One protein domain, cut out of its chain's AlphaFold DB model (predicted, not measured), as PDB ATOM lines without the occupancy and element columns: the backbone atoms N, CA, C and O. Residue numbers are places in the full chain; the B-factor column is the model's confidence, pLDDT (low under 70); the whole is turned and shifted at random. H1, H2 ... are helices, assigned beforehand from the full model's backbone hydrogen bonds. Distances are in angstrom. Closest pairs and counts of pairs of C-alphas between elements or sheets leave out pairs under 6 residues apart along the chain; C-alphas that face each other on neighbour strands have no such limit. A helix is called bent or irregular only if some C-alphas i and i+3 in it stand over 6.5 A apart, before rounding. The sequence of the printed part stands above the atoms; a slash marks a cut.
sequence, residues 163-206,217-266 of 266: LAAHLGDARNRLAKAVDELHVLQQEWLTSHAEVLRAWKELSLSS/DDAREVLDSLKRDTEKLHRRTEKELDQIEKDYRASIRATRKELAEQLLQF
ATOM      1  N   LEU A 163     118.536 177.312 205.580       76.88
ATOM      2  CA  LEU A 163     118.810 177.052 204.166       76.88
ATOM      3  C   LEU A 163     119.765 178.108 203.576       76.88
ATOM      4  O   LEU A 163     120.672 177.762 202.821       76.88
ATOM      5  N   ALA A 164     119.622 179.376 203.981       75.19
ATOM      6  CA  ALA A 164     120.541 180.453 203.610       75.19
ATOM      7  C   ALA A 164     121.993 180.170 204.014       75.19
ATOM      8  O   ALA A 164     122.903 180.377 203.212       75.19
ATOM      9  N   ALA A 165     122.214 179.681 205.235       79.94
ATOM     10  CA  ALA A 165     123.547 179.367 205.731       79.94
ATOM     11  C   ALA A 165     124.176 178.199 204.957       79.94
ATOM     12  O   ALA A 165     125.335 178.288 204.558       79.94
ATOM     13  N   HIS A 166     123.408 177.140 204.673       81.00
ATOM     14  CA  HIS A 166     123.894 176.019 203.863       81.00
ATOM     15  C   HIS A 166     124.236 176.436 202.427       81.00
ATOM     16  O   HIS A 166     125.280 176.044 201.907       81.00
ATOM     17  N   LEU A 167     123.387 177.249 201.790       84.88
ATOM     18  CA  LEU A 167     123.647 177.766 200.444       84.88
ATOM     19  C   LEU A 167     124.840 178.730 200.420       84.88
ATOM     20  O   LEU A 167     125.639 178.687 199.485       84.88
ATOM     21  N   GLY A 168     124.990 179.566 201.449       86.69
ATOM     22  CA  GLY A 168     126.146 180.443 201.619       86.69
ATOM     23  C   GLY A 168     127.451 179.658 201.757       86.69
ATOM     24  O   GLY A 168     128.413 179.939 201.047       86.69
ATOM     25  N   ASP A 169     127.467 178.624 202.601       87.12
ATOM     26  CA  ASP A 169     128.628 177.741 202.763       87.12
ATOM     27  C   ASP A 169     128.963 176.998 201.458       87.12
ATOM     28  O   ASP A 169     130.110 177.003 201.015       87.12
ATOM     29  N   ALA A 170     127.962 176.440 200.770       86.88
ATOM     30  CA  ALA A 170     128.161 175.790 199.474       86.88
ATOM     31  C   ALA A 170     128.754 176.749 198.427       86.88
ATOM     32  O   ALA A 170     129.671 176.374 197.695       86.88
ATOM     33  N   ARG A 171     128.281 178.002 198.385       92.19
ATOM     34  CA  ARG A 171     128.817 179.039 197.495       92.19
ATOM     35  C   ARG A 171     130.272 179.370 197.824       92.19
ATOM     36  O   ARG A 171     131.076 179.488 196.904       92.19
ATOM     37  N   ASN A 172     130.616 179.482 199.105       94.00
ATOM     38  CA  ASN A 172     131.989 179.744 199.539       94.00
ATOM     39  C   ASN A 172     132.926 178.587 199.181       94.00
ATOM     40  O   ASN A 172     134.020 178.817 198.671       94.00
ATOM     41  N   ARG A 173     132.488 177.338 199.385       94.06
ATOM     42  CA  ARG A 173     133.251 176.148 198.979       94.06
ATOM     43  C   ARG A 173     133.471 176.103 197.471       94.06
ATOM     44  O   ARG A 173     134.566 175.771 197.034       94.06
ATOM     45  N   LEU A 174     132.454 176.460 196.688       94.06
ATOM     46  CA  LEU A 174     132.563 176.516 195.232       94.06
ATOM     47  C   LEU A 174     133.528 177.616 194.781       94.06
ATOM     48  O   LEU A 174     134.365 177.354 193.927       94.06
ATOM     49  N   ALA A 175     133.458 178.809 195.376       94.19
ATOM     50  CA  ALA A 175     134.412 179.882 195.098       94.19
ATOM     51  C   ALA A 175     135.851 179.434 195.399       94.19
ATOM     52  O   ALA A 175     136.716 179.531 194.538       94.19
ATOM     53  N   LYS A 176     136.071 178.817 196.566       95.94
ATOM     54  CA  LYS A 176     137.380 178.276 196.939       95.94
ATOM     55  C   LYS A 176     137.882 177.215 195.953       95.94
ATOM     56  O   LYS A 176     139.044 177.244 195.572       95.94
ATOM     57  N   ALA A 177     137.015 176.302 195.515       95.00
ATOM     58  CA  ALA A 177     137.378 175.283 194.530       95.00
ATOM     59  C   ALA A 177     137.738 175.891 193.162       95.00
ATOM     60  O   ALA A 177     138.631 175.393 192.483       95.00
ATOM     61  N   VAL A 178     137.064 176.974 192.755       95.75
ATOM     62  CA  VAL A 178     137.390 177.718 191.525       95.75
ATOM     63  C   VAL A 178     138.753 178.403 191.634       95.75
ATOM     64  O   VAL A 178     139.518 178.377 190.666       95.75
ATOM     65  N   ASP A 179     139.071 178.974 192.796       95.88
ATOM     66  CA  ASP A 179     140.377 179.583 193.060       95.88
ATOM     67  C   ASP A 179     141.491 178.522 193.060       95.88
ATOM     68  O   ASP A 179     142.507 178.688 192.386       95.88
ATOM     69  N   GLU A 180     141.282 177.391 193.744       97.06
ATOM     70  CA  GLU A 180     142.214 176.252 193.750       97.06
ATOM     71  C   GLU A 180     142.455 175.712 192.328       97.06
ATOM     72  O   GLU A 180     143.592 175.419 191.955       97.06
ATOM     73  N   LEU A 181     141.411 175.642 191.496       95.94
ATOM     74  CA  LEU A 181     141.527 175.214 190.100       95.94
ATOM     75  C   LEU A 181     142.352 176.193 189.254       95.94
ATOM     76  O   LEU A 181     143.148 175.751 188.426       95.94
ATOM     77  N   HIS A 182     142.213 177.504 189.475       96.06
ATOM     78  CA  HIS A 182     143.055 178.504 188.808       96.06
ATOM     79  C   HIS A 182     144.530 178.357 189.186       96.06
ATOM     80  O   HIS A 182     145.392 178.418 188.308       96.06
ATOM     81  N   VAL A 183     144.824 178.128 190.471       96.81
ATOM     82  CA  VAL A 183     146.197 177.901 190.946       96.81
ATOM     83  C   VAL A 183     146.794 176.665 190.275       96.81
ATOM     84  O   VAL A 183     147.859 176.756 189.665       96.81
ATOM     85  N   LEU A 184     146.075 175.540 190.282       96.50
ATOM     86  CA  LEU A 184     146.525 174.304 189.631       96.50
ATOM     87  C   LEU A 184     146.727 174.478 188.121       96.50
ATOM     88  O   LEU A 184     147.682 173.949 187.552       96.50
ATOM     89  N   GLN A 185     145.858 175.241 187.454       96.06
ATOM     90  CA  GLN A 185     146.020 175.555 186.037       96.06
ATOM     91  C   GLN A 185     147.304 176.355 185.781       96.06
ATOM     92  O   GLN A 185     148.017 176.086 184.812       96.06
ATOM     93  N   GLN A 186     147.625 177.318 186.643       96.75
ATOM     94  CA  GLN A 186     148.844 178.114 186.534       96.75
ATOM     95  C   GLN A 186     150.107 177.280 186.799       96.75
ATOM     96  O   GLN A 186     151.090 177.398 186.061       96.75
ATOM     97  N   GLU A 187     150.077 176.409 187.809       96.94
ATOM     98  CA  GLU A 187     151.158 175.459 188.099       96.94
ATOM     99  C   GLU A 187     151.394 174.514 186.916       96.94
ATOM    100  O   GLU A 187     152.531 174.346 186.472       96.94
ATOM    101  N   TRP A 188     150.320 173.967 186.339       96.38
ATOM    102  CA  TRP A 188     150.398 173.107 185.160       96.38
ATOM    103  C   TRP A 188     151.016 173.826 183.958       96.38
ATOM    104  O   TRP A 188     151.919 173.284 183.321       96.38
ATOM    105  N   LEU A 189     150.595 175.063 183.666       96.56
ATOM    106  CA  LEU A 189     151.172 175.863 182.579       96.56
ATOM    107  C   LEU A 189     152.667 176.134 182.792       96.56
ATOM    108  O   LEU A 189     153.448 176.075 181.840       96.56
ATOM    109  N   THR A 190     153.066 176.405 184.036       96.06
ATOM    110  CA  THR A 190     154.466 176.657 184.402       96.06
ATOM    111  C   THR A 190     155.309 175.397 184.222       96.06
ATOM    112  O   THR A 190     156.314 175.428 183.511       96.06
ATOM    113  N   SER A 191     154.849 174.265 184.763       94.25
ATOM    114  CA  SER A 191     155.511 172.967 184.609       94.25
ATOM    115  C   SER A 191     155.612 172.553 183.140       94.25
ATOM    116  O   SER A 191     156.669 172.133 182.672       94.25
ATOM    117  N   HIS A 192     154.545 172.747 182.366       93.25
ATOM    118  CA  HIS A 192     154.540 172.462 180.936       93.25
ATOM    119  C   HIS A 192     155.582 173.302 180.179       93.25
ATOM    120  O   HIS A 192     156.303 172.780 179.327       93.25
ATOM    121  N   ALA A 193     155.714 174.592 180.507       94.44
ATOM    122  CA  ALA A 193     156.727 175.458 179.910       94.44
ATOM    123  C   ALA A 193     158.162 175.033 180.274       94.44
ATOM    124  O   ALA A 193     159.051 175.082 179.420       94.44
ATOM    125  N   GLU A 194     158.399 174.598 181.513       94.50
ATOM    126  CA  GLU A 194     159.691 174.059 181.956       94.50
ATOM    127  C   GLU A 194     160.048 172.763 181.230       94.50
ATOM    128  O   GLU A 194     161.160 172.634 180.720       94.50
ATOM    129  N   VAL A 195     159.090 171.841 181.106       92.06
ATOM    130  CA  VAL A 195     159.260 170.593 180.354       92.06
ATOM    131  C   VAL A 195     159.611 170.901 178.899       92.06
ATOM    132  O   VAL A 195     160.599 170.378 178.388       92.06
ATOM    133  N   LEU A 196     158.874 171.797 178.236       91.94
ATOM    134  CA  LEU A 196     159.189 172.206 176.863       91.94
ATOM    135  C   LEU A 196     160.593 172.815 176.731       91.94
ATOM    136  O   LEU A 196     161.279 172.565 175.737       91.94
ATOM    137  N   ARG A 197     161.040 173.593 177.724       92.38
ATOM    138  CA  ARG A 197     162.395 174.157 177.757       92.38
ATOM    139  C   ARG A 197     163.452 173.059 177.877       92.38
ATOM    140  O   ARG A 197     164.375 173.039 177.068       92.38
ATOM    141  N   ALA A 198     163.271 172.114 178.800       89.94
ATOM    142  CA  ALA A 198     164.176 170.981 178.987       89.94
ATOM    143  C   ALA A 198     164.270 170.106 177.722       89.94
ATOM    144  O   ALA A 198     165.362 169.739 177.292       89.94
ATOM    145  N   TRP A 199     163.139 169.838 177.060       83.94
ATOM    146  CA  TRP A 199     163.114 169.131 175.773       83.94
ATOM    147  C   TRP A 199     163.885 169.874 174.673       83.94
ATOM    148  O   TRP A 199     164.617 169.265 173.886       83.94
ATOM    149  N   LYS A 200     163.757 171.204 174.617       87.50
ATOM    150  CA  LYS A 200     164.513 172.035 173.672       87.50
ATOM    151  C   LYS A 200     166.023 172.005 173.954       87.50
ATOM    152  O   LYS A 200     166.808 171.910 173.018       87.50
ATOM    153  N   GLU A 201     166.440 172.042 175.215       86.12
ATOM    154  CA  GLU A 201     167.856 171.949 175.605       86.12
ATOM    155  C   GLU A 201     168.461 170.569 175.293       86.12
ATOM    156  O   GLU A 201     169.571 170.487 174.760       86.12
ATOM    157  N   LEU A 202     167.710 169.490 175.536       78.69
ATOM    158  CA  LEU A 202     168.105 168.119 175.191       78.69
ATOM    159  C   LEU A 202     168.284 167.939 173.677       78.69
ATOM    160  O   LEU A 202     169.299 167.406 173.227       78.69
ATOM    161  N   SER A 203     167.331 168.424 172.876       76.50
ATOM    162  CA  SER A 203     167.414 168.344 171.408       76.50
ATOM    163  C   SER A 203     168.571 169.159 170.821       76.50
ATOM    164  O   SER A 203     169.212 168.701 169.876       76.50
ATOM    165  N   LEU A 204     168.896 170.323 171.396       75.44
ATOM    166  CA  LEU A 204     170.055 171.127 170.987       75.44
ATOM    167  C   LEU A 204     171.389 170.473 171.389       75.44
ATOM    168  O   LEU A 204     172.342 170.500 170.612       75.44
ATOM    169  N   SER A 205     171.447 169.839 172.564       63.81
ATOM    170  CA  SER A 205     172.640 169.126 173.050       63.81
ATOM    171  C   SER A 205     172.918 167.847 172.254       63.81
ATOM    172  O   SER A 205     174.070 167.475 172.062       63.81
ATOM    173  N   SER A 206     171.878 167.211 171.707       57.88
ATOM    174  CA  SER A 206     172.018 166.062 170.805       57.88
ATOM    175  C   SER A 206     172.612 166.423 169.430       57.88
ATOM    176  O   SER A 206     173.071 165.525 168.726       57.88
ATOM    177  N   ASP A 217     168.184 151.726 167.803       70.69
ATOM    178  CA  ASP A 217     167.169 150.765 168.243       70.69
ATOM    179  C   ASP A 217     166.828 150.865 169.737       70.69
ATOM    180  O   ASP A 217     165.645 150.874 170.062       70.69
ATOM    181  N   ASP A 218     167.801 151.023 170.641       71.56
ATOM    182  CA  ASP A 218     167.543 151.135 172.088       71.56
ATOM    183  C   ASP A 218     166.734 152.404 172.395       71.56
ATOM    184  O   ASP A 218     165.775 152.389 173.166       71.56
ATOM    185  N   ALA A 219     167.078 153.520 171.742       72.75
ATOM    186  CA  ALA A 219     166.336 154.772 171.883       72.75
ATOM    187  C   ALA A 219     164.897 154.650 171.349       72.75
ATOM    188  O   ALA A 219     163.964 155.217 171.922       72.75
ATOM    189  N   ARG A 220     164.704 153.894 170.262       75.38
ATOM    190  CA  ARG A 220     163.387 153.636 169.676       75.38
ATOM    191  C   ARG A 220     162.553 152.705 170.551       75.38
ATOM    192  O   ARG A 220     161.370 152.973 170.740       75.38
ATOM    193  N   GLU A 221     163.163 151.680 171.138       85.44
ATOM    194  CA  GLU A 221     162.499 150.762 172.061       85.44
ATOM    195  C   GLU A 221     162.015 151.482 173.326       85.44
ATOM    196  O   GLU A 221     160.868 151.289 173.734       85.44
ATOM    197  N   VAL A 222     162.835 152.376 173.894       80.94
ATOM    198  CA  VAL A 222     162.451 153.212 175.046       80.94
ATOM    199  C   VAL A 222     161.320 154.183 174.685       80.94
ATOM    200  O   VAL A 222     160.399 154.396 175.476       80.94
ATOM    201  N   LEU A 223     161.339 154.763 173.481       80.94
ATOM    202  CA  LEU A 223     160.258 155.637 173.020       80.94
ATOM    203  C   LEU A 223     158.946 154.855 172.834       80.94
ATOM    204  O   LEU A 223     157.877 155.314 173.240       80.94
ATOM    205  N   ASP A 224     159.025 153.653 172.262       84.75
ATOM    206  CA  ASP A 224     157.877 152.771 172.056       84.75
ATOM    207  C   ASP A 224     157.353 152.183 173.377       84.75
ATOM    208  O   ASP A 224     156.147 151.950 173.516       84.75
ATOM    209  N   SER A 225     158.210 151.948 174.377       90.19
ATOM    210  CA  SER A 225     157.771 151.578 175.728       90.19
ATOM    211  C   SER A 225     157.078 152.750 176.421       90.19
ATOM    212  O   SER A 225     155.973 152.573 176.928       90.19
ATOM    213  N   LEU A 226     157.644 153.958 176.346       90.06
ATOM    214  CA  LEU A 226     157.040 155.166 176.912       90.06
ATOM    215  C   LEU A 226     155.679 155.467 176.277       90.06
ATOM    216  O   LEU A 226     154.717 155.783 176.979       90.06
ATOM    217  N   LYS A 227     155.561 155.327 174.953       91.06
ATOM    218  CA  LYS A 227     154.291 155.496 174.240       91.06
ATOM    219  C   LYS A 227     153.246 154.489 174.720       91.06
ATOM    220  O   LYS A 227     152.122 154.881 175.032       91.06
ATOM    221  N   ARG A 228     153.623 153.211 174.838       93.81
ATOM    222  CA  ARG A 228     152.743 152.161 175.375       93.81
ATOM    223  C   ARG A 228     152.320 152.452 176.811       93.81
ATOM    224  O   ARG A 228     151.146 152.282 177.133       93.81
ATOM    225  N   ASP A 229     153.236 152.912 177.655       91.88
ATOM    226  CA  ASP A 229     152.937 153.251 179.046       91.88
ATOM    227  C   ASP A 229     152.015 154.469 179.150       91.88
ATOM    228  O   ASP A 229     151.071 154.455 179.939       91.88
ATOM    229  N   THR A 230     152.209 155.469 178.290       91.94
ATOM    230  CA  THR A 230     151.352 156.661 178.215       91.94
ATOM    231  C   THR A 230     149.939 156.295 177.751       91.94
ATOM    232  O   THR A 230     148.959 156.692 178.378       91.94
ATOM    233  N   GLU A 231     149.804 155.470 176.708       92.12
ATOM    234  CA  GLU A 231     148.502 154.960 176.255       92.12
ATOM    235  C   GLU A 231     147.823 154.097 177.324       92.12
ATOM    236  O   GLU A 231     146.610 154.177 177.534       92.12
ATOM    237  N   LYS A 232     148.598 153.272 178.035       95.50
ATOM    238  CA  LYS A 232     148.099 152.439 179.132       95.50
ATOM    239  C   LYS A 232     147.616 153.287 180.305       95.50
ATOM    240  O   LYS A 232     146.585 152.955 180.888       95.50
ATOM    241  N   LEU A 233     148.332 154.359 180.642       94.50
ATOM    242  CA  LEU A 233     147.925 155.321 181.661       94.50
ATOM    243  C   LEU A 233     146.635 156.032 181.244       94.50
ATOM    244  O   LEU A 233     145.678 156.019 182.009       94.50
ATOM    245  N   HIS A 234     146.567 156.538 180.010       91.94
ATOM    246  CA  HIS A 234     145.381 157.213 179.480       91.94
ATOM    247  C   HIS A 234     144.124 156.328 179.544       91.94
ATOM    248  O   HIS A 234     143.094 156.730 180.084       91.94
ATOM    249  N   ARG A 235     144.230 155.069 179.098       94.88
ATOM    250  CA  ARG A 235     143.120 154.102 179.180       94.88
ATOM    251  C   ARG A 235     142.715 153.769 180.615       94.88
ATOM    252  O   ARG A 235     141.567 153.402 180.847       94.88
ATOM    253  N   ARG A 236     143.644 153.809 181.576       95.94
ATOM    254  CA  ARG A 236     143.318 153.614 182.999       95.94
ATOM    255  C   ARG A 236     142.551 154.815 183.540       95.94
ATOM    256  O   ARG A 236     141.490 154.613 184.116       95.94
ATOM    257  N   THR A 237     143.030 156.030 183.275       91.19
ATOM    258  CA  THR A 237     142.373 157.261 183.735       91.19
ATOM    259  C   THR A 237     140.975 157.431 183.146       91.19
ATOM    260  O   THR A 237     140.059 157.827 183.856       91.19
ATOM    261  N   GLU A 238     140.776 157.075 181.874       93.50
ATOM    262  CA  GLU A 238     139.459 157.120 181.225       93.50
ATOM    263  C   GLU A 238     138.477 156.139 181.884       93.50
ATOM    264  O   GLU A 238     137.370 156.516 182.256       93.50
ATOM    265  N   LYS A 239     138.920 154.904 182.156       95.56
ATOM    266  CA  LYS A 239     138.108 153.909 182.877       95.56
ATOM    267  C   LYS A 239     137.761 154.336 184.300       95.56
ATOM    268  O   LYS A 239     136.664 154.046 184.769       95.56
ATOM    269  N   GLU A 240     138.695 154.966 185.005       94.81
ATOM    270  CA  GLU A 240     138.451 155.489 186.351       94.81
ATOM    271  C   GLU A 240     137.418 156.621 186.322       94.81
ATOM    272  O   GLU A 240     136.498 156.618 187.138       94.81
ATOM    273  N   LEU A 241     137.501 157.531 185.346       92.75
ATOM    274  CA  LEU A 241     136.508 158.591 185.144       92.75
ATOM    275  C   LEU A 241     135.116 158.031 184.831       92.75
ATOM    276  O   LEU A 241     134.143 158.447 185.464       92.75
ATOM    277  N   ASP A 242     135.017 157.054 183.928       95.75
ATOM    278  CA  ASP A 242     133.751 156.385 183.606       95.75
ATOM    279  C   ASP A 242     133.130 155.719 184.841       95.75
ATOM    280  O   ASP A 242     131.914 155.769 185.060       95.75
ATOM    281  N   GLN A 243     133.966 155.093 185.675       96.06
ATOM    282  CA  GLN A 243     133.525 154.451 186.907       96.06
ATOM    283  C   GLN A 243     133.029 155.486 187.929       96.06
ATOM    284  O   GLN A 243     131.939 155.315 188.478       96.06
ATOM    285  N   ILE A 244     133.760 156.589 188.123       92.44
ATOM    286  CA  ILE A 244     133.342 157.703 188.988       92.44
ATOM    287  C   ILE A 244     132.007 158.285 188.510       92.44
ATOM    288  O   ILE A 244     131.102 158.502 189.319       92.44
ATOM    289  N   GLU A 245     131.840 158.508 187.204       94.81
ATOM    290  CA  GLU A 245     130.589 159.035 186.659       94.81
ATOM    291  C   GLU A 245     129.422 158.064 186.887       94.81
ATOM    292  O   GLU A 245     128.321 158.470 187.284       94.81
ATOM    293  N   LYS A 246     129.649 156.768 186.661       96.81
ATOM    294  CA  LYS A 246     128.648 155.726 186.898       96.81
ATOM    295  C   LYS A 246     128.209 155.693 188.362       96.81
ATOM    296  O   LYS A 246     127.002 155.657 188.623       96.81
ATOM    297  N   ASP A 247     129.157 155.757 189.291       95.12
ATOM    298  CA  ASP A 247     128.888 155.742 190.730       95.12
ATOM    299  C   ASP A 247     128.168 157.019 191.179       95.12
ATOM    300  O   ASP A 247     127.176 156.955 191.912       95.12
ATOM    301  N   TYR A 248     128.567 158.178 190.652       92.94
ATOM    302  CA  TYR A 248     127.883 159.447 190.894       92.94
ATOM    303  C   TYR A 248     126.427 159.421 190.404       92.94
ATOM    304  O   TYR A 248     125.500 159.766 191.145       92.94
ATOM    305  N   ARG A 249     126.182 158.933 189.179       95.44
ATOM    306  CA  ARG A 249     124.825 158.770 188.628       95.44
ATOM    307  C   ARG A 249     123.990 157.795 189.463       95.44
ATOM    308  O   ARG A 249     122.796 158.034 189.656       95.44
ATOM    309  N   ALA A 250     124.583 156.703 189.945       95.44
ATOM    310  CA  ALA A 250     123.908 155.750 190.823       95.44
ATOM    311  C   ALA A 250     123.528 156.391 192.167       95.44
ATOM    312  O   ALA A 250     122.380 156.265 192.592       95.44
ATOM    313  N   SER A 251     124.441 157.152 192.774       94.44
ATOM    314  CA  SER A 251     124.214 157.888 194.022       94.44
ATOM    315  C   SER A 251     123.087 158.924 193.896       94.44
ATOM    316  O   SER A 251     122.168 158.948 194.718       94.44
ATOM    317  N   ILE A 252     123.049 159.708 192.810       92.69
ATOM    318  CA  ILE A 252     121.933 160.636 192.537       92.69
ATOM    319  C   ILE A 252     120.599 159.891 192.427       92.69
ATOM    320  O   ILE A 252     119.569 160.355 192.915       92.69
ATOM    321  N   ARG A 253     120.576 158.738 191.754       93.75
ATOM    322  CA  ARG A 253     119.340 157.953 191.623       93.75
ATOM    323  C   ARG A 253     118.895 157.382 192.967       93.75
ATOM    324  O   ARG A 253     117.698 157.392 193.236       93.75
ATOM    325  N   ALA A 254     119.826 156.903 193.789       94.44
ATOM    326  CA  ALA A 254     119.539 156.378 195.120       94.44
ATOM    327  C   ALA A 254     118.978 157.469 196.043       94.44
ATOM    328  O   ALA A 254     117.885 157.310 196.576       94.44
ATOM    329  N   THR A 255     119.652 158.615 196.132       89.69
ATOM    330  CA  THR A 255     119.192 159.770 196.926       89.69
ATOM    331  C   THR A 255     117.830 160.295 196.467       89.69
ATOM    332  O   THR A 255     116.979 160.600 197.298       89.69
ATOM    333  N   ARG A 256     117.562 160.343 195.152       90.75
ATOM    334  CA  ARG A 256     116.225 160.687 194.629       90.75
ATOM    335  C   ARG A 256     115.144 159.707 195.086       90.75
ATOM    336  O   ARG A 256     114.044 160.150 195.404       90.75
ATOM    337  N   LYS A 257     115.433 158.400 195.094       93.06
ATOM    338  CA  LYS A 257     114.496 157.380 195.589       93.06
ATOM    339  C   LYS A 257     114.254 157.532 197.087       93.06
ATOM    340  O   LYS A 257     113.103 157.572 197.496       93.06
ATOM    341  N   GLU A 258     115.316 157.702 197.869       93.62
ATOM    342  CA  GLU A 258     115.221 157.903 199.318       93.62
ATOM    343  C   GLU A 258     114.376 159.139 199.665       93.62
ATOM    344  O   GLU A 258     113.475 159.062 200.496       93.62
ATOM    345  N   LEU A 259     114.601 160.265 198.981       89.75
ATOM    346  CA  LEU A 259     113.785 161.472 199.143       89.75
ATOM    347  C   LEU A 259     112.313 161.226 198.786       89.75
ATOM    348  O   LEU A 259     111.428 161.706 199.489       89.75
ATOM    349  N   ALA A 260     112.034 160.478 197.715       87.88
ATOM    350  CA  ALA A 260     110.664 160.144 197.328       87.88
ATOM    351  C   ALA A 260     109.965 159.250 198.370       87.88
ATOM    352  O   ALA A 260     108.800 159.481 198.684       87.88
ATOM    353  N   GLU A 261     110.671 158.270 198.937       89.19
ATOM    354  CA  GLU A 261     110.157 157.395 199.999       89.19
ATOM    355  C   GLU A 261     109.903 158.163 201.300       89.19
ATOM    356  O   GLU A 261     108.854 157.991 201.920       89.19
ATOM    357  N   GLN A 262     110.810 159.064 201.684       86.38
ATOM    358  CA  GLN A 262     110.628 159.928 202.854       86.38
ATOM    359  C   GLN A 262     109.425 160.865 202.695       86.38
ATOM    360  O   GLN A 262     108.727 161.123 203.668       86.38
ATOM    361  N   LEU A 263     109.143 161.345 201.479       77.81
ATOM    362  CA  LEU A 263     107.975 162.186 201.194       77.81
ATOM    363  C   LEU A 263     106.645 161.417 201.177       77.81
ATOM    364  O   LEU A 263     105.606 162.045 201.344       77.81
ATOM    365  N   LEU A 264     106.661 160.095 200.977       76.88
ATOM    366  CA  LEU A 264     105.467 159.236 201.001       76.88
ATOM    367  C   LEU A 264     105.078 158.767 202.414       76.88
ATOM    368  O   LEU A 264     103.998 158.213 202.594       76.88
ATOM    369  N   GLN A 265     105.953 158.960 203.406       71.25
ATOM    370  CA  GLN A 265     105.700 158.614 204.812       71.25
ATOM    371  C   GLN A 265     105.048 159.755 205.619       71.25
ATOM    372  O   GLN A 265     104.764 159.569 206.803       71.25
ATOM    373  N   PHE A 266     104.800 160.907 204.988       49.88
ATOM    374  CA  PHE A 266     104.064 162.052 205.536       49.88
ATOM    375  C   PHE A 266     102.743 162.256 204.791       49.88
ATOM    376  O   PHE A 266     101.792 162.753 205.436       49.88
TER     377      PHE A 266
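AT A GLANCE: This is residues 163 to 206 and 217 to 266 of the 266 residues of an uncharacterized protein of Ophiocordyceps australis (UniProt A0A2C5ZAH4). What would one see first? Two long helices, H1 and H2, lie side by side as two separate rods with an open gap between them, the second running back opposite to the first. Neither has any other part of the printed domain packed on it. What is it made of? The printed part has 94 residues, with two named helices, H1 then H2, and no named strand; its class is all helix. How spread out is it? It is extended, with a radius of gyration of the C-alphas of 23.2 A and spans of 76 by 29 by 7 A.

IN THESE COORDINATES: Where is the first helix? H1 is residues 163 to 205, 62.7 A from first to last C-alpha, from C-alpha 163 at (118.810, 177.052, 204.166) to C-alpha 205 at (172.640, 169.126, 173.050). Where is the second? H2 is residues 217 to 264, 70.4 A long from C-alpha 217 at (167.169, 150.765, 168.243) to C-alpha 264 at (105.467, 159.236, 201.001).

HOW THE PARTS SIT: Do the helices meet? H1 and H2 are apart, with no C-alpha of the one within 8 A of the other. Residues 163 to 206 and residues 217 to 266 each stand free. How do their backbones run? In H1 and H2 every O i to N i+4 pair is within hydrogen-bond range. Neither helix is bent.

THE WHOLE: How large is it? The two C-alphas farthest apart, those of Ser 206 and Phe 266, are 76.4 A apart. Is the chain whole? Residues 207 to 216 are not printed, and C-alphas 206 and 217 are 16.3 A apart across the cut. The link from H1 to H2 is the link across the cut. Where is confidence low? The mean pLDDT of the printed part is 88.9, and residues 205, 206 and 266 are under 70.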